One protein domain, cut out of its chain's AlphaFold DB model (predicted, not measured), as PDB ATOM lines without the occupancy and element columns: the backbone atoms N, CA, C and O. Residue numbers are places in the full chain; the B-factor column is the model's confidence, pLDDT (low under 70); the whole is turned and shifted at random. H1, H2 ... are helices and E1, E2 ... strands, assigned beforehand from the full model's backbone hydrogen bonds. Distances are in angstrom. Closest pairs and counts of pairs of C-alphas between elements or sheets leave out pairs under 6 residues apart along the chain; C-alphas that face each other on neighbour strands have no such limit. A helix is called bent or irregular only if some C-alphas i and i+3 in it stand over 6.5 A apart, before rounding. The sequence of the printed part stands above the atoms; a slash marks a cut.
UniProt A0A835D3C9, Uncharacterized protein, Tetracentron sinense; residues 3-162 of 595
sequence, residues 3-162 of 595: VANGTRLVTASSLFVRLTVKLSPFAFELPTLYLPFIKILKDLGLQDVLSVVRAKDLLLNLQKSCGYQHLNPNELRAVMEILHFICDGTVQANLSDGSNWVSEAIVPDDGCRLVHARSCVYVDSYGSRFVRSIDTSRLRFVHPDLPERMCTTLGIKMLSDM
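AT A GLANCE: This is residues 3 to 162 of the 595 residues of an uncharacterized protein of Tetracentron sinense (UniProt A0A835D3C9). The model is an elongated body of three parts in a row: at one end the irregular helix H1 beside the small parallel pair E1 and E2, in the middle the helical hairpin H2 and H3 running across the long axis with the strand hairpin E3 and E4 packed on it, and at the other end a long looping stretch, residues 117 to 147, with the short helices H5 and H6. H5 packs on H3, and residues 92 to 97 and 132 to 138 stick out. The printed part has 160 residues, with six named helices and four named strands in the order E1 H1 E2 H2 H3 H4 E3 E4 H5 H6; under half of the residues are in named elements, and the class is mostly helix. The whole is compact, with a radius of gyration of the C-alphas of 17.6 A, and spans 61 by 36 by 22 A.

IN THESE COORDINATES: Residues 3 to 14 hold no named element. E1, residues 15 to 18, begins with C-alpha 15 at (-25.890, -36.813, 8.290) and is 8.8 A long. H1 is residues 32 to 43, 18.3 A, and is irregular: C-alphas 36 and 39 are 8.0 A apart. E2 is residues 47 to 49. H2, residues 52 to 66, is 21.0 A long, and H3, residues 73 to 92, is 29.2 A, ending with C-alpha 92 at (-7.460, -31.616, -7.411). H4 is residues 98 to 104, 10.9 A, neither bent nor irregular, but only just: C-alphas 99 and 102 are 6.0 A apart. E3 is residues 106 to 108, E4 residues 114 to 116, H5 residues 148 to 153, and H6 residues 159 to 162, with C-alpha 162 at (13.006, -24.162, 13.158).

HOW THE PARTS SIT: E1, H1 and E2 form a strand-helix-strand unit, two parallel neighbour strands with a helix between them along the chain, its crossover right-handed. E1 and E2 have N 17 and O 47 within hydrogen-bond range at 2.8 A. H1 and E1 are near each other, with 9 pairs of C-alphas within 10 A. H2 and H3, a hairpin, touch, closest at the C-alphas of Val 52 and Ile 86, 5.5 A, at a shallow tilt of 30 degrees, opposite ways. The closest C-alphas of H2 and E4 are those of Gln 63 and Leu 114, 5.5 A. E3 and E4, a hairpin, are antiparallel, with N 107 and O 115 at 2.8 A, within hydrogen-bond range. The closest C-alphas of H4 and E4 are those of Glu 104 and His 116, 6.6 A. H3, with residues 83 to 87 alone, touches H5, closest at the C-alphas of Cys 87 and Met 150, 6.4 A, at a steep tilt of 58 degrees, the same way. H6 touches no helix; residues 121 to 122 pair with residues 157 to 158, parallel. In H2, H3 and H5 every O i to N i+4 pair is within hydrogen-bond range; H1 has 3 of 8, with 7 of 9 O i to N i+3 pairs, H4 has 0 of 3, with 2 of 4, and H6 is too short for an O i to N i+4 pair.

THE WHOLE: The two C-alphas farthest apart, those of Pro 36 and Ser 133, are 61.4 A apart. The printed part has no cut. The links E1 to H1, 13 residues, and E4 to H5, 31 residues, are long. The mean pLDDT of the printed part is 84.4, and residues 90 to 103 are under 70.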
ATOM      1  N   VAL A   3     -28.159 -43.354  14.898       82.25
ATOM      2  CA  VAL A   3     -27.095 -43.745  13.957       82.25
ATOM      3  C   VAL A   3     -26.137 -44.739  14.609       82.25
ATOM      4  O   VAL A   3     -26.265 -45.020  15.802       82.25
ATOM      5  N   ALA A   4     -25.190 -45.277  13.828       77.44
ATOM      6  CA  ALA A   4     -24.179 -46.232  14.294       77.44
ATOM      7  C   ALA A   4     -24.815 -47.404  15.054       77.44
ATOM      8  O   ALA A   4     -24.586 -47.596  16.249       77.44
ATOM      9  N   ASN A   5     -25.723 -48.111  14.378       77.38
ATOM     10  CA  ASN A   5     -26.516 -49.201  14.949       77.38
ATOM     11  C   ASN A   5     -27.357 -48.799  16.194       77.38
ATOM     12  O   ASN A   5     -27.691 -49.607  17.065       77.38
ATOM     13  N   GLY A   6     -27.721 -47.512  16.289       74.06
ATOM     14  CA  GLY A   6     -28.517 -46.922  17.371       74.06
ATOM     15  C   GLY A   6     -27.749 -46.659  18.665       74.06
ATOM     16  O   GLY A   6     -28.371 -46.493  19.709       74.06
ATOM     17  N   THR A   7     -26.418 -46.608  18.604       73.50
ATOM     18  CA  THR A   7     -25.569 -46.233  19.746       73.50
ATOM     19  C   THR A   7     -25.576 -44.738  20.035       73.50
ATOM     20  O   THR A   7     -25.265 -44.328  21.152       73.50
ATOM     21  N   ARG A   8     -25.895 -43.908  19.035       77.56
ATOM     22  CA  ARG A   8     -25.812 -42.448  19.134       77.56
ATOM     23  C   ARG A   8     -27.029 -41.777  18.522       77.56
ATOM     24  O   ARG A   8     -27.594 -42.261  17.543       77.56
ATOM     25  N   LEU A   9     -27.386 -40.625  19.082       85.06
ATOM     26  CA  LEU A   9     -28.348 -39.696  18.505       85.06
ATOM     27  C   LEU A   9     -27.591 -38.499  17.933       85.06
ATOM     28  O   LEU A   9     -26.830 -37.853  18.644       85.06
ATOM     29  N   VAL A  10     -27.815 -38.203  16.656       85.19
ATOM     30  CA  VAL A  10     -27.198 -37.055  15.973       85.19
ATOM     31  C   VAL A  10     -28.238 -36.132  15.355       85.19
ATOM     32  O   VAL A  10     -29.372 -36.543  15.079       85.19
ATOM     33  N   THR A  11     -27.858 -34.877  15.144       87.19
ATOM     34  CA  THR A  11     -28.649 -33.895  14.398       87.19
ATOM     35  C   THR A  11     -28.606 -34.196  12.897       87.19
ATOM     36  O   THR A  11     -27.685 -34.853  12.408       87.19
ATOM     37  N   ALA A  12     -29.594 -33.703  12.141       86.69
ATOM     38  CA  ALA A  12     -29.638 -33.892  10.687       86.69
ATOM     39  C   ALA A  12     -28.424 -33.267   9.969       86.69
ATOM     40  O   ALA A  12     -27.973 -33.796   8.960       86.69
ATOM     41  N   SER A  13     -27.832 -32.213  10.541       85.31
ATOM     42  CA  SER A  13     -26.623 -31.547  10.035       85.31
ATOM     43  C   SER A  13     -25.355 -32.411  10.027       85.31
ATOM     44  O   SER A  13     -24.378 -32.043   9.377       85.31
ATOM     45  N   SER A  14     -25.343 -33.517  10.776       86.56
ATOM     46  CA  SER A  14     -24.226 -34.472  10.847       86.56
ATOM     47  C   SER A  14     -24.452 -35.712   9.974       86.56
ATOM     48  O   SER A  14     -23.676 -36.668  10.045       86.56
ATOM     49  N   LEU A  15     -25.526 -35.719   9.180       88.88
ATOM     50  CA  LEU A  15     -25.890 -36.813   8.290       88.88
ATOM     51  C   LEU A  15     -25.578 -36.476   6.833       88.88
ATOM     52  O   LEU A  15     -25.757 -35.340   6.383       88.88
ATOM     53  N   PHE A  16     -25.184 -37.506   6.091       90.00
ATOM     54  CA  PHE A  16     -24.896 -37.434   4.664       90.00
ATOM     55  C   PHE A  16     -25.683 -38.510   3.914       90.00
ATOM     56  O   PHE A  16     -25.767 -39.641   4.384       90.00
ATOM     57  N   VAL A  17     -26.251 -38.190   2.748       86.81
ATOM     58  CA  VAL A  17     -26.944 -39.181   1.902       86.81
ATOM     59  C   VAL A  17     -25.964 -40.242   1.413       86.81
ATOM     60  O   VAL A  17     -26.309 -41.419   1.399       86.81
ATOM     61  N   ARG A  18     -24.754 -39.826   1.025       85.31
ATOM     62  CA  ARG A  18     -23.642 -40.716   0.691       85.31
ATOM     63  C   ARG A  18     -22.369 -40.224   1.351       85.31
ATOM     64  O   ARG A  18     -21.953 -39.085   1.127       85.31
ATOM     65  N   LEU A  19     -21.725 -41.096   2.118       84.62
ATOM     66  CA  LEU A  19     -20.462 -40.790   2.777       84.62
ATOM     67  C   LEU A  19     -19.388 -41.780   2.321       84.62
ATOM     68  O   LEU A  19     -19.462 -42.968   2.604       84.62
ATOM     69  N   THR A  20     -18.380 -41.288   1.601       77.81
ATOM     70  CA  THR A  20     -17.292 -42.128   1.071       77.81
ATOM     71  C   THR A  20     -16.236 -42.482   2.118       77.81
ATOM     72  O   THR A  20     -15.431 -43.373   1.878       77.81
ATOM     73  N   VAL A  21     -16.232 -41.790   3.261       81.44
ATOM     74  CA  VAL A  21     -15.178 -41.866   4.282       81.44
ATOM     75  C   VAL A  21     -15.781 -42.165   5.657       81.44
ATOM     76  O   VAL A  21     -16.825 -41.624   6.021       81.44
ATOM     77  N   LYS A  22     -15.132 -43.006   6.468       81.94
ATOM     78  CA  LYS A  22     -15.642 -43.401   7.795       81.94
ATOM     79  C   LYS A  22     -15.398 -42.326   8.863       81.94
ATOM     80  O   LYS A  22     -14.471 -42.431   9.663       81.94
ATOM     81  N   LEU A  23     -16.300 -41.348   8.945       85.00
ATOM     82  CA  LEU A  23     -16.207 -40.210   9.876       85.00
ATOM     83  C   LEU A  23     -16.836 -40.425  11.264       85.00
ATOM     84  O   LEU A  23     -16.957 -39.477  12.045       85.00
ATOM     85  N   SER A  24     -17.244 -41.653  11.596       82.88
ATOM     86  CA  SER A  24     -17.717 -41.982  12.945       82.88
ATOM     87  C   SER A  24     -16.590 -41.740  13.959       82.88
ATOM     88  O   SER A  24     -15.510 -42.313  13.768       82.88
ATOM     89  N   PRO A  25     -16.818 -40.942  15.023       83.19
ATOM     90  CA  PRO A  25     -18.132 -40.667  15.623       83.19
ATOM     91  C   PRO A  25     -18.819 -39.325  15.284       83.19
ATOM     92  O   PRO A  25     -19.834 -38.999  15.906       83.19
ATOM     93  N   PHE A  26     -18.284 -38.524  14.366       85.94
ATOM     94  CA  PHE A  26     -18.722 -37.135  14.154       85.94
ATOM     95  C   PHE A  26     -19.766 -36.965  13.051       85.94
ATOM     96  O   PHE A  26     -20.643 -36.105  13.154       85.94
ATOM     97  N   ALA A  27     -19.671 -37.779  12.004       86.88
ATOM     98  CA  ALA A  27     -20.563 -37.739  10.855       86.88
ATOM     99  C   ALA A  27     -20.900 -39.154  10.382       86.88
ATOM    100  O   ALA A  27     -20.083 -40.071  10.495       86.88
ATOM    101  N   PHE A  28     -22.117 -39.320   9.864       88.44
ATOM    102  CA  PHE A  28     -22.669 -40.628   9.520       88.44
ATOM    103  C   PHE A  28     -23.403 -40.595   8.183       88.44
ATOM    104  O   PHE A  28     -24.020 -39.594   7.816       88.44
ATOM    105  N   GLU A  29     -23.365 -41.721   7.479       89.19
ATOM    106  CA  GLU A  29     -24.244 -41.953   6.339       89.19
ATOM    107  C   GLU A  29     -25.685 -42.177   6.817       89.19
ATOM    108  O   GLU A  29     -25.923 -42.748   7.887       89.19
ATOM    109  N   LEU A  30     -26.651 -41.695   6.038       88.50
ATOM    110  CA  LEU A  30     -28.069 -41.799   6.335       88.50
ATOM    111  C   LEU A  30     -28.506 -43.274   6.306       88.50
ATOM    112  O   LEU A  30     -28.433 -43.909   5.252       88.50
ATOM    113  N   PRO A  31     -29.028 -43.827   7.419       87.06
ATOM    114  CA  PRO A  31     -29.540 -45.192   7.420       87.06
ATOM    115  C   PRO A  31     -30.668 -45.382   6.400       87.06
ATOM    116  O   PRO A  31     -31.521 -44.506   6.231       87.06
ATOM    117  N   THR A  32     -30.723 -46.563   5.779       86.19
ATOM    118  CA  THR A  32     -31.684 -46.901   4.711       86.19
ATOM    119  C   THR A  32     -33.144 -46.666   5.109       86.19
ATOM    120  O   THR A  32     -33.949 -46.204   4.301       86.19
ATOM    121  N   LEU A  33     -33.467 -46.895   6.384       86.62
ATOM    122  CA  LEU A  33     -34.784 -46.661   6.985       86.62
ATOM    123  C   LEU A  33     -35.260 -45.202   6.866       86.62
ATOM    124  O   LEU A  33     -36.462 -44.946   6.873       86.62
ATOM    125  N   TYR A  34     -34.334 -44.247   6.753       87.81
ATOM    126  CA  TYR A  34     -34.635 -42.819   6.679       87.81
ATOM    127  C   TYR A  34     -34.616 -42.252   5.253       87.81
ATOM    128  O   TYR A  34     -34.963 -41.083   5.070       87.81
ATOM    129  N   LEU A  35     -34.292 -43.061   4.235       87.75
ATOM    130  CA  LEU A  35     -34.295 -42.639   2.826       87.75
ATOM    131  C   LEU A  35     -35.636 -42.033   2.356       87.75
ATOM    132  O   LEU A  35     -35.603 -41.034   1.635       87.75
ATOM    133  N   PRO A  36     -36.821 -42.528   2.777       91.88
ATOM    134  CA  PRO A  36     -38.092 -41.911   2.381       91.88
ATOM    135  C   PRO A  36     -38.256 -40.458   2.859       91.88
ATOM    136  O   PRO A  36     -39.014 -39.693   2.264       91.88
ATOM    137  N   PHE A  37     -37.537 -40.056   3.911       90.31
ATOM    138  CA  PHE A  37     -37.674 -38.748   4.557       90.31
ATOM    139  C   PHE A  37     -36.611 -37.729   4.118       90.31
ATOM    140  O   PHE A  37     -36.552 -36.639   4.685       90.31
ATOM    141  N   ILE A  38     -35.802 -38.035   3.093       90.62
ATOM    142  CA  ILE A  38     -34.689 -37.180   2.632       90.62
ATOM    143  C   ILE A  38     -35.110 -35.723   2.417       90.62
ATOM    144  O   ILE A  38     -34.368 -34.833   2.805       90.62
ATOM    145  N   LYS A  39     -36.287 -35.456   1.831       89.62
ATOM    146  CA  LYS A  39     -36.736 -34.078   1.549       89.62
ATOM    147  C   LYS A  39     -36.804 -33.226   2.821       89.62
ATOM    148  O   LYS A  39     -36.162 -32.191   2.889       89.62
ATOM    149  N   ILE A  40     -37.495 -33.726   3.843       91.56
ATOM    150  CA  ILE A  40     -37.636 -33.043   5.137       91.56
ATOM    151  C   ILE A  40     -36.279 -32.958   5.842       91.56
ATOM    152  O   ILE A  40     -35.944 -31.954   6.459       91.56
ATOM    153  N   LEU A  41     -35.470 -34.013   5.744       89.62
ATOM    154  CA  LEU A  41     -34.151 -34.033   6.368       89.62
ATOM    155  C   LEU A  41     -33.189 -33.026   5.726       89.62
ATOM    156  O   LEU A  41     -32.385 -32.441   6.447       89.62
ATOM    157  N   LYS A  42     -33.289 -32.781   4.412       90.00
ATOM    158  CA  LYS A  42     -32.532 -31.723   3.722       90.00
ATOM    159  C   LYS A  42     -32.895 -30.344   4.257       90.00
ATOM    160  O   LYS A  42     -31.989 -29.569   4.544       90.00
ATOM    161  N   ASP A  43     -34.178 -30.088   4.501       90.31
ATOM    162  CA  ASP A  43     -34.634 -28.833   5.115       90.31
ATOM    163  C   ASP A  43     -34.089 -28.655   6.548       90.31
ATOM    164  O   ASP A  43     -33.887 -27.535   7.012       90.31
ATOM    165  N   LEU A  44     -33.787 -29.762   7.241       88.38
ATOM    166  CA  LEU A  44     -33.165 -29.786   8.573       88.38
ATOM    167  C   LEU A  44     -31.622 -29.790   8.550       88.38
ATOM    168  O   LEU A  44     -30.997 -29.827   9.614       88.38
ATOM    169  N   GLY A  45     -30.993 -29.757   7.370       85.50
ATOM    170  CA  GLY A  45     -29.539 -29.660   7.208       85.50
ATOM    171  C   GLY A  45     -28.813 -30.938   6.771       85.50
ATOM    172  O   GLY A  45     -27.582 -30.936   6.780       85.50
ATOM    173  N   LEU A  46     -29.528 -32.004   6.382       89.19
ATOM    174  CA  LEU A  46     -28.940 -33.193   5.740       89.19
ATOM    175  C   LEU A  46     -28.199 -32.793   4.461       89.19
ATOM    176  O   LEU A  46     -28.736 -32.066   3.624       89.19
ATOM    177  N   GLN A  47     -26.995 -33.328   4.279       85.75
ATOM    178  CA  GLN A  47     -26.167 -33.039   3.109       85.75
ATOM    179  C   GLN A  47     -26.129 -34.221   2.143       85.75
ATOM    180  O   GLN A  47     -26.262 -35.370   2.552       85.75
ATOM    181  N   ASP A  48     -25.937 -33.959   0.851       86.81
ATOM    182  CA  ASP A  48     -25.850 -35.031  -0.145       86.81
ATOM    183  C   ASP A  48     -24.499 -35.761  -0.082       86.81
ATOM    184  O   ASP A  48     -24.461 -36.982   0.069       86.81
ATOM    185  N   VAL A  49     -23.396 -35.010  -0.157       88.31
ATOM    186  CA  VAL A  49     -22.015 -35.519  -0.153       88.31
ATOM    187  C   VAL A  49     -21.147 -34.607   0.715       88.31
ATOM    188  O   VAL A  49     -21.399 -33.403   0.808       88.31
ATOM    189  N   LEU A  50     -20.117 -35.171   1.346       88.44
ATOM    190  CA  LEU A  50     -19.116 -34.398   2.074       88.44
ATOM    191  C   LEU A  50     -18.363 -33.467   1.113       88.44
ATOM    192  O   LEU A  50     -17.771 -33.918   0.137       88.44
ATOM    193  N   SER A  51     -18.370 -32.166   1.397       87.88
ATOM    194  CA  SER A  51     -17.571 -31.173   0.670       87.88
ATOM    195  C   SER A  51     -16.361 -30.739   1.493       87.88
ATOM    196  O   SER A  51     -16.380 -30.806   2.724       87.88
ATOM    197  N   VAL A  52     -15.316 -30.239   0.823       86.50
ATOM    198  CA  VAL A  52     -14.101 -29.742   1.493       86.50
ATOM    199  C   VAL A  52     -14.439 -28.627   2.489       86.50
ATOM    200  O   VAL A  52     -13.952 -28.652   3.611       86.50
ATOM    201  N   VAL A  53     -15.326 -27.688   2.138       86.44
ATOM    202  CA  VAL A  53     -15.755 -26.601   3.044       86.44
ATOM    203  C   VAL A  53     -16.372 -27.160   4.327       86.44
ATOM    204  O   VAL A  53     -16.019 -26.752   5.429       86.44
ATOM    205  N   ARG A  54     -17.241 -28.163   4.201       85.81
ATOM    206  CA  ARG A  54     -17.921 -28.772   5.349       85.81
ATOM    207  C   ARG A  54     -17.001 -29.624   6.208       85.81
ATOM    208  O   ARG A  54     -17.151 -29.620   7.425       85.81
ATOM    209  N   ALA A  55     -16.036 -30.300   5.597       88.31
ATOM    210  CA  ALA A  55     -14.971 -30.996   6.307       88.31
ATOM    211  C   ALA A  55     -14.138 -30.024   7.170       88.31
ATOM    212  O   ALA A  55     -13.858 -30.315   8.335       88.31
ATOM    213  N   LYS A  56     -13.821 -28.832   6.642       87.19
ATOM    214  CA  LYS A  56     -13.134 -27.762   7.389       87.19
ATOM    215  C   LYS A  56     -13.975 -27.244   8.556       87.19
ATOM    216  O   LYS A  56     -13.486 -27.192   9.683       87.19
ATOM    217  N   ASP A  57     -15.249 -26.933   8.306       87.56
ATOM    218  CA  ASP A  57     -16.184 -26.497   9.350       87.56
ATOM    219  C   ASP A  57     -16.316 -27.541  10.465       87.56
ATOM    220  O   ASP A  57     -16.410 -27.191  11.641       87.56
ATOM    221  N   LEU A  58     -16.326 -28.829  10.105       87.62
ATOM    222  CA  LEU A  58     -16.398 -29.923  11.065       87.62
ATOM    223  C   LEU A  58     -15.176 -29.912  11.988       87.62
ATOM    224  O   LEU A  58     -15.359 -29.890  13.200       87.62
ATOM    225  N   LEU A  59     -13.952 -29.834  11.451       89.19
ATOM    226  CA  LEU A  59     -12.732 -29.753  12.270       89.19
ATOM    227  C   LEU A  59     -12.713 -28.521  13.184       89.19
ATOM    228  O   LEU A  59     -12.371 -28.638  14.360       89.19
ATOM    229  N   LEU A  60     -13.126 -27.357  12.676       88.38
ATOM    230  CA  LEU A  60     -13.197 -26.125  13.468       88.38
ATOM    231  C   LEU A  60     -14.218 -26.236  14.608       88.38
ATOM    232  O   LEU A  60     -13.941 -25.846  15.742       88.38
ATOM    233  N   ASN A  61     -15.400 -26.792  14.335       86.94
ATOM    234  CA  ASN A  61     -16.422 -27.009  15.358       86.94
ATOM    235  C   ASN A  61     -15.992 -28.065  16.381       86.94
ATOM    236  O   ASN A  61     -16.270 -27.909  17.572       86.94
ATOM    237  N   LEU A  62     -15.278 -29.106  15.946       86.75
ATOM    238  CA  LEU A  62     -14.711 -30.115  16.835       86.75
ATOM    239  C   LEU A  62     -13.656 -29.519  17.754       86.75
ATOM    240  O   LEU A  62     -13.736 -29.733  18.958       86.75
ATOM    241  N   GLN A  63     -12.734 -28.709  17.237       88.69
ATOM    242  CA  GLN A  63     -11.746 -28.017  18.062       88.69
ATOM    243  C   GLN A  63     -12.417 -27.146  19.137       88.69
ATOM    244  O   GLN A  63     -12.059 -27.234  20.312       88.69
ATOM    245  N   LYS A  64     -13.432 -26.357  18.750       86.06
ATOM    246  CA  LYS A  64     -14.212 -25.512  19.674       86.06
ATOM    247  C   LYS A  64     -14.934 -26.329  20.744       86.06
ATOM    248  O   LYS A  64     -14.963 -25.922  21.899       86.06
ATOM    249  N   SER A  65     -15.499 -27.473  20.364       82.44
ATOM    250  CA  SER A  65     -16.255 -28.339  21.276       82.44
ATOM    251  C   SER A  65     -15.347 -29.153  22.202       82.44
ATOM    252  O   SER A  65     -15.721 -29.414  23.339       82.44
ATOM    253  N   CYS A  66     -14.159 -29.549  21.732       77.81
ATOM    254  CA  CYS A  66     -13.225 -30.379  22.492       77.81
ATOM    255  C   CYS A  66     -12.320 -29.567  23.426       77.81
ATOM    256  O   CYS A  66     -11.739 -30.145  24.335       77.81
ATOM    257  N   GLY A  67     -12.153 -28.256  23.217       74.12
ATOM    258  CA  GLY A  67     -11.425 -27.386  24.150       74.12
ATOM    259  C   GLY A  67      -9.999 -27.856  24.476       74.12
ATOM    260  O   GLY A  67      -9.585 -27.781  25.628       74.12
ATOM    261  N   TYR A  68      -9.265 -28.366  23.479       80.00
ATOM    262  CA  TYR A  68      -7.918 -28.953  23.616       80.00
ATOM    263  C   TYR A  68      -7.821 -30.234  24.470       80.00
ATOM    264  O   TYR A  68      -6.732 -30.591  24.925       80.00
ATOM    265  N   GLN A  69      -8.929 -30.947  24.682       84.88
ATOM    266  CA  GLN A  69      -8.917 -32.276  25.297       84.88
ATOM    267  C   GLN A  69      -8.285 -33.332  24.374       84.88
ATOM    268  O   GLN A  69      -8.223 -33.163  23.155       84.88
ATOM    269  N   HIS A  70      -7.803 -34.416  24.985       87.62
ATOM    270  CA  HIS A  70      -7.232 -35.570  24.292       87.62
ATOM    271  C   HIS A  70      -8.331 -36.333  23.542       87.62
ATOM    272  O   HIS A  70      -9.311 -36.751  24.157       87.62
ATOM    273  N   LEU A  71      -8.172 -36.502  22.231       89.69
ATOM    274  CA  LEU A  71      -9.077 -37.283  21.391       89.69
ATOM    275  C   LEU A  71      -8.934 -38.770  21.704       89.69
ATOM    276  O   LEU A  71      -7.820 -39.276  21.778       89.69
ATOM    277  N   ASN A  72     -10.052 -39.485  21.821       89.25
ATOM    278  CA  ASN A  72      -9.985 -40.945  21.895       89.25
ATOM    279  C   ASN A  72      -9.592 -41.558  20.527       89.25
ATOM    280  O   ASN A  72      -9.688 -40.882  19.497       89.25
ATOM    281  N   PRO A  73      -9.230 -42.853  20.457       88.69
ATOM    282  CA  PRO A  73      -8.748 -43.470  19.217       88.69
ATOM    283  C   PRO A  73      -9.742 -43.406  18.045       88.69
ATOM    284  O   PRO A  73      -9.342 -43.257  16.891       88.69
ATOM    285  N   ASN A  74     -11.049 -43.490  18.318       89.12
ATOM    286  CA  ASN A  74     -12.080 -43.388  17.281       89.12
ATOM    287  C   ASN A  74     -12.202 -41.959  16.737       89.12
ATOM    288  O   ASN A  74     -12.381 -41.765  15.535       89.12
ATOM    289  N   GLU A  75     -12.113 -40.971  17.623       89.56
ATOM    290  CA  GLU A  75     -12.141 -39.547  17.297       89.56
ATOM    291  C   GLU A  75     -10.887 -39.141  16.515       89.56
ATOM    292  O   GLU A  75     -11.007 -38.486  15.481       89.56
ATOM    293  N   LEU A  76      -9.703 -39.594  16.941       90.25
ATOM    294  CA  LEU A  76      -8.445 -39.368  16.233       90.25
ATOM    295  C   LEU A  76      -8.481 -39.974  14.826       90.25
ATOM    296  O   LEU A  76      -8.162 -39.278  13.863       90.25
ATOM    297  N   ARG A  77      -8.934 -41.231  14.686       89.50
ATOM    298  CA  ARG A  77      -9.117 -41.873  13.373       89.50
ATOM    299  C   ARG A  77     -10.016 -41.024  12.477       89.50
ATOM    300  O   ARG A  77      -9.637 -40.720  11.355       89.50
ATOM    301  N   ALA A  78     -11.175 -40.591  12.976       90.06
ATOM    302  CA  ALA A  78     -12.086 -39.749  12.203       90.06
ATOM    303  C   ALA A  78     -11.456 -38.401  11.806       90.06
ATOM    304  O   ALA A  78     -11.655 -37.955  10.683       90.06
ATOM    305  N   VAL A  79     -10.678 -37.759  12.684       91.75
ATOM    306  CA  VAL A  79      -9.946 -36.520  12.361       91.75
ATOM    307  C   VAL A  79      -8.924 -36.750  11.249       91.75
ATOM    308  O   VAL A  79      -8.863 -35.950  10.316       91.75
ATOM    309  N   MET A  80      -8.154 -37.838  11.319       90.56
ATOM    310  CA  MET A  80      -7.181 -38.181  10.281       90.56
ATOM    311  C   MET A  80      -7.861 -38.381   8.928       90.56
ATOM    312  O   MET A  80      -7.411 -37.816   7.935       90.56
ATOM    313  N   GLU A  81      -8.977 -39.102   8.888       89.75
ATOM    314  CA  GLU A  81      -9.784 -39.298   7.677       89.75
ATOM    315  C   GLU A  81     -10.300 -37.974   7.084       89.75
ATOM    316  O   GLU A  81     -10.251 -37.754   5.872       89.75
ATOM    317  N   ILE A  82     -10.749 -37.040   7.935       90.12
ATOM    318  CA  ILE A  82     -11.172 -35.705   7.486       90.12
ATOM    319  C   ILE A  82      -9.993 -34.947   6.865       90.12
ATOM    320  O   ILE A  82     -10.154 -34.315   5.820       90.12
ATOM    321  N   LEU A  83      -8.811 -35.009   7.483       90.69
ATOM    322  CA  LEU A  83      -7.612 -34.358   6.956       90.69
ATOM    323  C   LEU A  83      -7.196 -34.945   5.605       90.69
ATOM    324  O   LEU A  83      -6.889 -34.175   4.696       90.69
ATOM    325  N   HIS A  84      -7.234 -36.272   5.450       90.00
ATOM    326  CA  HIS A  84      -6.940 -36.937   4.176       90.00
ATOM    327  C   HIS A  84      -7.892 -36.452   3.081       90.00
ATOM    328  O   HIS A  84      -7.444 -35.979   2.038       90.00
ATOM    329  N   PHE A  85      -9.197 -36.446   3.370       88.69
ATOM    330  CA  PHE A  85     -10.215 -35.960   2.442       88.69
ATOM    331  C   PHE A  85      -9.997 -34.495   2.027       88.69
ATOM    332  O   PHE A  85     -10.131 -34.149   0.851       88.69
ATOM    333  N   ILE A  86      -9.650 -33.618   2.978       87.62
ATOM    334  CA  ILE A  86      -9.369 -32.205   2.688       87.62
ATOM    335  C   ILE A  86      -8.132 -32.074   1.795       87.62
ATOM    336  O   ILE A  86      -8.188 -31.346   0.802       87.62
ATOM    337  N   CYS A  87      -7.037 -32.761   2.131       85.31
ATOM    338  CA  CYS A  87      -5.783 -32.685   1.385       85.31
ATOM    339  C   CYS A  87      -5.940 -33.205  -0.051       85.31
ATOM    340  O   CYS A  87      -5.540 -32.508  -0.986       85.31
ATOM    341  N   ASP A  88      -6.592 -34.351  -0.248       83.69
ATOM    342  CA  ASP A  88      -6.835 -34.909  -1.585       83.69
ATOM    343  C   ASP A  88      -7.715 -33.978  -2.435       83.69
ATOM    344  O   ASP A  88      -7.404 -33.700  -3.596       83.69
ATOM    345  N   GLY A  89      -8.764 -33.399  -1.837       74.75
ATOM    346  CA  GLY A  89      -9.633 -32.432  -2.512       74.75
ATOM    347  C   GLY A  89      -8.919 -31.135  -2.912       74.75
ATOM    348  O   GLY A  89      -9.229 -30.556  -3.955       74.75
ATOM    349  N   THR A  90      -7.938 -30.677  -2.125       69.06
ATOM    350  CA  THR A  90      -7.143 -29.479  -2.450       69.06
ATOM    351  C   THR A  90      -6.102 -29.701  -3.544       69.06
ATOM    352  O   THR A  90      -5.799 -28.762  -4.273       69.06
ATOM    353  N   VAL A  91      -5.585 -30.922  -3.711       62.62
ATOM    354  CA  VAL A  91      -4.648 -31.248  -4.804       62.62
ATOM    355  C   VAL A  91      -5.359 -31.230  -6.164       62.62
ATOM    356  O   VAL A  91      -4.749 -30.912  -7.182       62.62
ATOM    357  N   GLN A  92      -6.661 -31.528  -6.186       57.09
ATOM    358  CA  GLN A  92      -7.460 -31.616  -7.411       57.09
ATOM    359  C   GLN A  92      -8.070 -30.270  -7.855       57.09
ATOM    360  O   GLN A  92      -8.379 -30.088  -9.034       57.09
ATOM    361  N   ALA A  93      -8.222 -29.314  -6.934       55.19
ATOM    362  CA  ALA A  93      -8.734 -27.971  -7.198       55.19
ATOM    363  C   ALA A  93      -7.573 -26.962  -7.292       55.19
ATOM    364  O   ALA A  93      -7.063 -26.494  -6.278       55.19
ATOM    365  N   ASN A  94      -7.145 -26.635  -8.515       47.41
ATOM    366  CA  ASN A  94      -6.054 -25.691  -8.782       47.41
ATOM    367  C   ASN A  94      -6.167 -24.386  -7.961       47.41
ATOM    368  O   ASN A  94      -7.188 -23.697  -7.966       47.41
ATOM    369  N   LEU A  95      -5.064 -24.064  -7.278       52.22
ATOM    370  CA  LEU A  95      -4.844 -22.952  -6.352       52.22
ATOM    371  C   LEU A  95      -5.346 -21.595  -6.870       52.22
ATOM    372  O   LEU A  95      -4.767 -21.007  -7.779       52.22
ATOM    373  N   SER A  96      -6.370 -21.049  -6.219       45.50
ATOM    374  CA  SER A  96      -6.656 -19.602  -6.244       45.50
ATOM    375  C   SER A  96      -7.229 -19.058  -4.926       45.50
ATOM    376  O   SER A  96      -7.124 -17.862  -4.689       45.50
ATOM    377  N   ASP A  97      -7.693 -19.924  -4.014       48.78
ATOM    378  CA  ASP A  97      -8.275 -19.536  -2.710       48.78
ATOM    379  C   ASP A  97      -7.454 -20.034  -1.487       48.78
ATOM    380  O   ASP A  97      -7.923 -20.093  -0.351       48.78
ATOM    381  N   GLY A  98      -6.206 -20.467  -1.720       50.00
ATOM    382  CA  GLY A  98      -5.414 -21.278  -0.779       50.00
ATOM    383  C   GLY A  98      -4.765 -20.553   0.411       50.00
ATOM    384  O   GLY A  98      -4.308 -21.220   1.337       50.00
ATOM    385  N   SER A  99      -4.715 -19.218   0.432       51.03
ATOM    386  CA  SER A  99      -3.945 -18.462   1.438       51.03
ATOM    387  C   SER A  99      -4.610 -18.394   2.819       51.03
ATOM    388  O   SER A  99      -3.916 -18.465   3.834       51.03
ATOM    389  N   ASN A 100      -5.944 -18.321   2.888       57.03
ATOM    390  CA  ASN A 100      -6.658 -18.268   4.173       57.03
ATOM    391  C   ASN A 100      -6.667 -19.623   4.893       57.03
ATOM    392  O   ASN A 100      -6.575 -19.678   6.117       57.03
ATOM    393  N   TRP A 101      -6.711 -20.729   4.144       66.88
ATOM    394  CA  TRP A 101      -6.812 -22.071   4.720       66.88
ATOM    395  C   TRP A 101      -5.598 -22.464   5.565       66.88
ATOM    396  O   TRP A 101      -5.762 -22.959   6.676       66.88
ATOM    397  N   VAL A 102      -4.386 -22.220   5.063       68.31
ATOM    398  CA  VAL A 102      -3.141 -22.603   5.753       68.31
ATOM    399  C   VAL A 102      -3.042 -21.951   7.139       68.31
ATOM    400  O   VAL A 102      -2.517 -22.541   8.081       68.31
ATOM    401  N   SER A 103      -3.611 -20.754   7.297       66.62
ATOM    402  CA  SER A 103      -3.596 -20.018   8.566       66.62
ATOM    403  C   SER A 103      -4.590 -20.555   9.604       66.62
ATOM    404  O   SER A 103      -4.366 -20.382  10.805       66.62
ATOM    405  N   GLU A 104      -5.668 -21.211   9.160       80.62
ATOM    406  CA  GLU A 104      -6.763 -21.708  10.008       80.62
ATOM    407  C   GLU A 104      -6.808 -23.237  10.135       80.62
ATOM    408  O   GLU A 104      -7.619 -23.759  10.901       80.62
ATOM    409  N   ALA A 105      -5.936 -23.960   9.429       87.50
ATOM    410  CA  ALA A 105      -5.897 -25.416   9.455       87.50
ATOM    411  C   ALA A 105      -5.735 -25.956  10.887       87.50
ATOM    412  O   ALA A 105      -4.908 -25.471  11.667       87.50
ATOM    413  N   ILE A 106      -6.529 -26.975  11.224       91.88
ATOM    414  CA  ILE A 106      -6.534 -27.646  12.527       91.88
ATOM    415  C   ILE A 106      -5.970 -29.049  12.361       91.88
ATOM    416  O   ILE A 106      -6.403 -29.776  11.472       91.88
ATOM    417  N   VAL A 107      -5.036 -29.433  13.224       93.25
ATOM    418  CA  VAL A 107      -4.362 -30.735  13.197       93.25
ATOM    419  C   VAL A 107      -4.260 -31.321  14.606       93.25
ATOM    420  O   VAL A 107      -4.247 -30.561  15.577       93.25
ATOM    421  N   PRO A 108      -4.204 -32.655  14.745       94.44
ATOM    422  CA  PRO A 108      -3.870 -33.284  16.013       94.44
ATOM    423  C   PRO A 108      -2.372 -33.118  16.314       94.44
ATOM    424  O   PRO A 108      -1.532 -33.344  15.442       94.44
ATOM    425  N   ASP A 109      -2.035 -32.735  17.542       92.88
ATOM    426  CA  ASP A 109      -0.660 -32.797  18.046       92.88
ATOM    427  C   ASP A 109      -0.256 -34.221  18.474       92.88
ATOM    428  O   ASP A 109      -1.048 -35.166  18.416       92.88
ATOM    429  N   ASP A 110       0.996 -34.384  18.896       88.56
ATOM    430  CA  ASP A 110       1.552 -35.622  19.460       88.56
ATOM    431  C   ASP A 110       0.809 -36.126  20.710       88.56
ATOM    432  O   ASP A 110       0.775 -37.326  20.981       88.56
ATOM    433  N   GLY A 111       0.147 -35.227  21.435       87.25
ATOM    434  CA  GLY A 111      -0.762 -35.527  22.536       87.25
ATOM    435  C   GLY A 111      -2.204 -35.830  22.114       87.25
ATOM    436  O   GLY A 111      -3.075 -35.854  22.986       87.25
ATOM    437  N   CYS A 112      -2.478 -36.032  20.820       89.62
ATOM    438  CA  CYS A 112      -3.808 -36.259  20.241       89.62
ATOM    439  C   CYS A 112      -4.820 -35.137  20.542       89.62
ATOM    440  O   CYS A 112      -6.004 -35.403  20.737       89.62
ATOM    441  N   ARG A 113      -4.389 -33.874  20.603       91.94
ATOM    442  CA  ARG A 113      -5.248 -32.699  20.835       91.94
ATOM    443  C   ARG A 113      -5.367 -31.873  19.566       91.94
ATOM    444  O   ARG A 113      -4.385 -31.657  18.862       91.94
ATOM    445  N   LEU A 114      -6.560 -31.348  19.298       92.31
ATOM    446  CA  LEU A 114      -6.790 -30.478  18.141       92.31
ATOM    447  C   LEU A 114      -6.217 -29.077  18.376       92.31
ATOM    448  O   LEU A 114      -6.701 -28.321  19.221       92.31
ATOM    449  N   VAL A 115      -5.215 -28.712  17.585       92.31
ATOM    450  CA  VAL A 115      -4.509 -27.428  17.642       92.31
ATOM    451  C   VAL A 115      -4.393 -26.814  16.249       92.31
ATOM    452  O   VAL A 115      -4.668 -27.460  15.243       92.31
ATOM    453  N   HIS A 116      -3.990 -25.547  16.166       91.75
ATOM    454  CA  HIS A 116      -3.738 -24.928  14.864       91.75
ATOM    455  C   HIS A 116      -2.433 -25.452  14.254       91.75
ATOM    456  O   HIS A 116      -1.408 -25.486  14.937       91.75
ATOM    457  N   ALA A 117      -2.437 -25.737  12.953       91.31
ATOM    458  CA  ALA A 117      -1.282 -26.200  12.180       91.31
ATOM    459  C   ALA A 117      -0.043 -25.308  12.370       91.31
ATOM    460  O   ALA A 117       1.055 -25.806  12.597       91.31
ATOM    461  N   ARG A 118      -0.231 -23.981  12.404       89.44
ATOM    462  CA  ARG A 118       0.839 -22.991  12.641       89.44
ATOM    463  C   ARG A 118       1.542 -23.097  14.001       89.44
ATOM    464  O   ARG A 118       2.595 -22.496  14.180       89.44
ATOM    465  N   SER A 119       0.917 -23.766  14.973       89.81
ATOM    466  CA  SER A 119       1.478 -23.980  16.314       89.81
ATOM    467  C   SER A 119       2.225 -25.306  16.446       89.81
ATOM    468  O   SER A 119       2.800 -25.560  17.501       89.81
ATOM    469  N   CYS A 120       2.218 -26.127  15.393       92.62
ATOM    470  CA  CYS A 120       2.899 -27.408  15.333       92.62
ATOM    471  C   CYS A 120       4.139 -27.344  14.443       92.62
ATOM    472  O   CYS A 120       4.251 -26.527  13.527       92.62
ATOM    473  N   VAL A 121       5.036 -28.285  14.699       93.25
ATOM    474  CA  VAL A 121       6.195 -28.599  13.872       93.25
ATOM    475  C   VAL A 121       6.115 -30.076  13.510       93.25
ATOM    476  O   VAL A 121       5.724 -30.896  14.341       93.25
ATOM    477  N   TYR A 122       6.460 -30.436  12.279       92.88
ATOM    478  CA  TYR A 122       6.592 -31.842  11.906       92.88
ATOM    479  C   TYR A 122       8.064 -32.230  11.792       92.88
ATOM    480  O   TYR A 122       8.911 -31.419  11.414       92.88
ATOM    481  N   VAL A 123       8.372 -33.474  12.156       89.81
ATOM    482  CA  VAL A 123       9.727 -34.015  12.042       89.81
ATOM    483  C   VAL A 123       9.950 -34.408  10.591       89.81
ATOM    484  O   VAL A 123       9.483 -35.450  10.138       89.81
ATOM    485  N   ASP A 124      10.639 -33.547   9.854       86.50
ATOM    486  CA  ASP A 124      11.059 -33.841   8.497       86.50
ATOM    487  C   ASP A 124      12.232 -34.828   8.490       86.50
ATOM    488  O   ASP A 124      12.918 -35.069   9.490       86.50
ATOM    489  N   SER A 125      12.479 -35.378   7.310       78.44
ATOM    490  CA  SER A 125      13.581 -36.294   7.041       78.44
ATOM    491  C   SER A 125      14.929 -35.832   7.614       78.44
ATOM    492  O   SER A 125      15.639 -36.628   8.231       78.44
ATOM    493  N   TYR A 126      15.280 -34.555   7.442       79.06
ATOM    494  CA  TYR A 126      16.539 -34.006   7.939       79.06
ATOM    495  C   TYR A 126      16.460 -33.680   9.438       79.06
ATOM    496  O   TYR A 126      17.345 -34.084  10.195       79.06
ATOM    497  N   GLY A 127      15.367 -33.055   9.886       83.62
ATOM    498  CA  GLY A 127      15.125 -32.719  11.293       83.62
ATOM    499  C   GLY A 127      15.098 -33.920  12.247       83.62
ATOM    500  O   GLY A 127      15.446 -33.777  13.420       83.62
ATOM    501  N   SER A 128      14.776 -35.125  11.760       83.31
ATOM    502  CA  SER A 128      14.805 -36.375  12.544       83.31
ATOM    503  C   SER A 128      16.131 -36.626  13.282       83.31
ATOM    504  O   SER A 128      16.150 -37.244  14.349       83.31
ATOM    505  N   ARG A 129      17.236 -36.083  12.758       79.44
ATOM    506  CA  ARG A 129      18.589 -36.174  13.326       79.44
ATOM    507  C   ARG A 129      18.739 -35.412  14.642       79.44
ATOM    508  O   ARG A 129      19.511 -35.826  15.501       79.44
ATOM    509  N   PHE A 130      17.992 -34.325  14.805       82.69
ATOM    510  CA  PHE A 130      18.110 -33.426  15.950       82.69
ATOM    511  C   PHE A 130      17.298 -33.906  17.153       82.69
ATOM    512  O   PHE A 130      17.660 -33.604  18.284       82.69
ATOM    513  N   VAL A 131      16.239 -34.699  16.938       85.19
ATOM    514  CA  VAL A 131      15.226 -35.053  17.955       85.19
ATOM    515  C   VAL A 131      15.826 -35.625  19.248       85.19
ATOM    516  O   VAL A 131      15.310 -35.376  20.334       85.19
ATOM    517  N   ARG A 132      16.933 -36.376  19.165       84.06
ATOM    518  CA  ARG A 132      17.616 -36.940  20.347       84.06
ATOM    519  C   ARG A 132      18.452 -35.921  21.127       84.06
ATOM    520  O   ARG A 132      18.645 -36.105  22.333       84.06
ATOM    521  N   SER A 133      18.933 -34.898  20.431       84.75
ATOM    522  CA  SER A 133      19.922 -33.915  20.882       84.75
ATOM    523  C   SER A 133      19.307 -32.565  21.251       84.75
ATOM    524  O   SER A 133      20.034 -31.663  21.656       84.75
ATOM    525  N   ILE A 134      17.986 -32.418  21.128       88.69
ATOM    526  CA  ILE A 134      17.258 -31.191  21.465       88.69
ATOM    527  C   ILE A 134      16.295 -31.400  22.633       88.69
ATOM    528  O   ILE A 134      15.765 -32.494  22.847       88.69
ATOM    529  N   ASP A 135      16.051 -30.334  23.387       87.81
ATOM    530  CA  ASP A 135      14.948 -30.250  24.330       87.81
ATOM    531  C   ASP A 135      13.649 -29.976  23.566       87.81
ATOM    532  O   ASP A 135      13.419 -28.900  23.009       87.81
ATOM    533  N   THR A 136      12.785 -30.983  23.545       87.75
ATOM    534  CA  THR A 136      11.490 -30.940  22.875       87.75
ATOM    535  C   THR A 136      10.408 -30.249  23.699       87.75
ATOM    536  O   THR A 136       9.334 -29.997  23.164       87.75
ATOM    537  N   SER A 137      10.658 -29.882  24.963       85.75
ATOM    538  CA  SER A 137       9.645 -29.307  25.866       85.75
ATOM    539  C   SER A 137       8.999 -28.012  25.350       85.75
ATOM    540  O   SER A 137       7.872 -27.676  25.720       85.75
ATOM    541  N   ARG A 138       9.709 -27.281  24.484       81.81
ATOM    542  CA  ARG A 138       9.280 -26.002  23.894       81.81
ATOM    543  C   ARG A 138       8.703 -26.137  22.487       81.81
ATOM    544  O   ARG A 138       8.239 -25.146  21.927       81.81
ATOM    545  N   LEU A 139       8.740 -27.337  21.918       89.19
ATOM    546  CA  LEU A 139       8.227 -27.646  20.593       89.19
ATOM    547  C   LEU A 139       6.947 -28.464  20.734       89.19
ATOM    548  O   LEU A 139       6.883 -29.412  21.508       89.19
ATOM    549  N   ARG A 140       5.920 -28.109  19.963       91.75
ATOM    550  CA  ARG A 140       4.722 -28.938  19.824       91.75
ATOM    551  C   ARG A 140       4.819 -29.692  18.512       91.75
ATOM    552  O   ARG A 140       4.836 -29.063  17.452       91.75
ATOM    553  N   PHE A 141       4.867 -31.014  18.579       93.56
ATOM    554  CA  PHE A 141       4.890 -31.831  17.376       93.56
ATOM    555  C   PHE A 141       3.479 -32.097  16.869       93.56
ATOM    556  O   PHE A 141       2.522 -32.163  17.639       93.56
ATOM    557  N   VAL A 142       3.339 -32.212  15.552       94.69
ATOM    558  CA  VAL A 142       2.135 -32.802  14.962       94.69
ATOM    559  C   VAL A 142       2.106 -34.305  15.244       94.69
ATOM    560  O   VAL A 142       3.154 -34.919  15.452       94.69
ATOM    561  N   HIS A 143       0.915 -34.898  15.248       93.25
ATOM    562  CA  HIS A 143       0.760 -36.329  15.465       93.25
ATOM    563  C   HIS A 143       1.628 -37.153  14.483       93.25
ATOM    564  O   HIS A 143       1.567 -36.890  13.278       93.25
ATOM    565  N   PRO A 144       2.389 -38.167  14.951       86.81
ATOM    566  CA  PRO A 144       3.336 -38.931  14.125       86.81
ATOM    567  C   PRO A 144       2.722 -39.614  12.900       86.81
ATOM    568  O   PRO A 144       3.373 -39.727  11.867       86.81
ATOM    569  N   ASP A 145       1.463 -40.043  13.009       86.25
ATOM    570  CA  ASP A 145       0.758 -40.723  11.917       86.25
ATOM    571  C   ASP A 145       0.296 -39.770  10.801       86.25
ATOM    572  O   ASP A 145      -0.271 -40.229   9.812       86.25
ATOM    573  N   LEU A 146       0.501 -38.450  10.933       88.38
ATOM    574  CA  LEU A 146       0.184 -37.504   9.865       88.38
ATOM    575  C   LEU A 146       1.290 -37.530   8.787       88.38
ATOM    576  O   LEU A 146       2.428 -37.151   9.070       88.38
ATOM    577  N   PRO A 147       0.987 -37.912   7.531       87.00
ATOM    578  CA  PRO A 147       1.995 -38.010   6.476       87.00
ATOM    579  C   PRO A 147       2.651 -36.666   6.115       87.00
ATOM    580  O   PRO A 147       1.972 -35.646   5.990       87.00
ATOM    581  N   GLU A 148       3.949 -36.678   5.791       84.06
ATOM    582  CA  GLU A 148       4.733 -35.483   5.409       84.06
ATOM    583  C   GLU A 148       4.109 -34.681   4.244       84.06
ATOM    584  O   GLU A 148       4.097 -33.444   4.255       84.06
ATOM    585  N   ARG A 149       3.508 -35.372   3.261       83.88
ATOM    586  CA  ARG A 149       2.778 -34.733   2.147       83.88
ATOM    587  C   ARG A 149       1.631 -33.842   2.641       83.88
ATOM    588  O   ARG A 149       1.387 -32.766   2.095       83.88
ATOM    589  N   MET A 150       0.932 -34.285   3.686       87.56
ATOM    590  CA  MET A 150      -0.184 -33.554   4.275       87.56
ATOM    591  C   MET A 150       0.339 -32.409   5.131       87.56
ATOM    592  O   MET A 150      -0.177 -31.305   5.011       87.56
ATOM    593  N   CYS A 151       1.412 -32.623   5.900       89.19
ATOM    594  CA  CYS A 151       2.072 -31.563   6.666       89.19
ATOM    595  C   CYS A 151       2.467 -30.374   5.777       89.19
ATOM    596  O   CYS A 151       2.135 -29.232   6.095       89.19
ATOM    597  N   THR A 152       3.080 -30.654   4.620       85.81
ATOM    598  CA  THR A 152       3.432 -29.635   3.617       85.81
ATOM    599  C   THR A 152       2.190 -28.924   3.067       85.81
ATOM    600  O   THR A 152       2.160 -27.698   2.984       85.81
ATOM    601  N   THR A 153       1.134 -29.676   2.734       86.00
ATOM    602  CA  THR A 153      -0.126 -29.126   2.188       86.00
ATOM    603  C   THR A 153      -0.861 -28.236   3.198       86.00
ATOM    604  O   THR A 153      -1.504 -27.255   2.830       86.00
ATOM    605  N   LEU A 154      -0.752 -28.566   4.486       88.38
ATOM    606  CA  LEU A 154      -1.335 -27.823   5.604       88.38
ATOM    607  C   LEU A 154      -0.438 -26.665   6.082       88.38
ATOM    608  O   LEU A 154      -0.827 -25.944   6.998       88.38
ATOM    609  N   GLY A 155       0.743 -26.480   5.477       86.62
ATOM    610  CA  GLY A 155       1.711 -25.430   5.810       86.62
ATOM    611  C   GLY A 155       2.291 -25.530   7.222       86.62
ATOM    612  O   GLY A 155       2.607 -24.511   7.837       86.62
ATOM    613  N   ILE A 156       2.418 -26.751   7.744       91.44
ATOM    614  CA  ILE A 156       3.112 -27.016   9.008       91.44
ATOM    615  C   ILE A 156       4.611 -26.823   8.774       91.44
ATOM    616  O   ILE A 156       5.149 -27.274   7.763       91.44
ATOM    617  N   LYS A 157       5.298 -26.157   9.707       91.00
ATOM    618  CA  LYS A 157       6.741 -25.912   9.588       91.00
ATOM    619  C   LYS A 157       7.545 -27.192   9.807       91.00
ATOM    620  O   LYS A 157       7.193 -28.011  10.660       91.00
ATOM    621  N   MET A 158       8.647 -27.318   9.071       91.25
ATOM    622  CA  MET A 158       9.626 -28.386   9.258       91.25
ATOM    623  C   MET A 158      10.438 -28.148  10.528       91.25
ATOM    624  O   MET A 158      10.725 -27.004  10.888       91.25
ATOM    625  N   LEU A 159      10.852 -29.225  11.193       91.25
ATOM    626  CA  LEU A 159      11.779 -29.131  12.318       91.25
ATOM    627  C   LEU A 159      13.121 -28.540  11.874       91.25
ATOM    628  O   LEU A 159      13.674 -27.695  12.574       91.25
ATOM    629  N   SER A 160      13.597 -28.919  10.689       87.94
ATOM    630  CA  SER A 160      14.812 -28.372  10.080       87.94
ATOM    631  C   SER A 160      14.763 -26.876   9.752       87.94
ATOM    632  O   SER A 160      15.814 -26.241   9.720       87.94
ATOM    633  N   ASP A 161      13.575 -26.293   9.572       89.00
ATOM    634  CA  ASP A 161      13.415 -24.844   9.391       89.00
ATOM    635  C   ASP A 161      13.435 -24.083  10.723       89.00
ATOM    636  O   ASP A 161      13.661 -22.872  10.753       89.00
ATOM    637  N   MET A 162      13.129 -24.766  11.829       89.44
ATOM    638  CA  MET A 162      13.006 -24.162  13.158       89.44
ATOM    639  C   MET A 162      14.260 -24.330  14.005       89.44
ATOM    640  O   MET A 162      14.480 -23.523  14.907       89.44
TER     641      MET A 162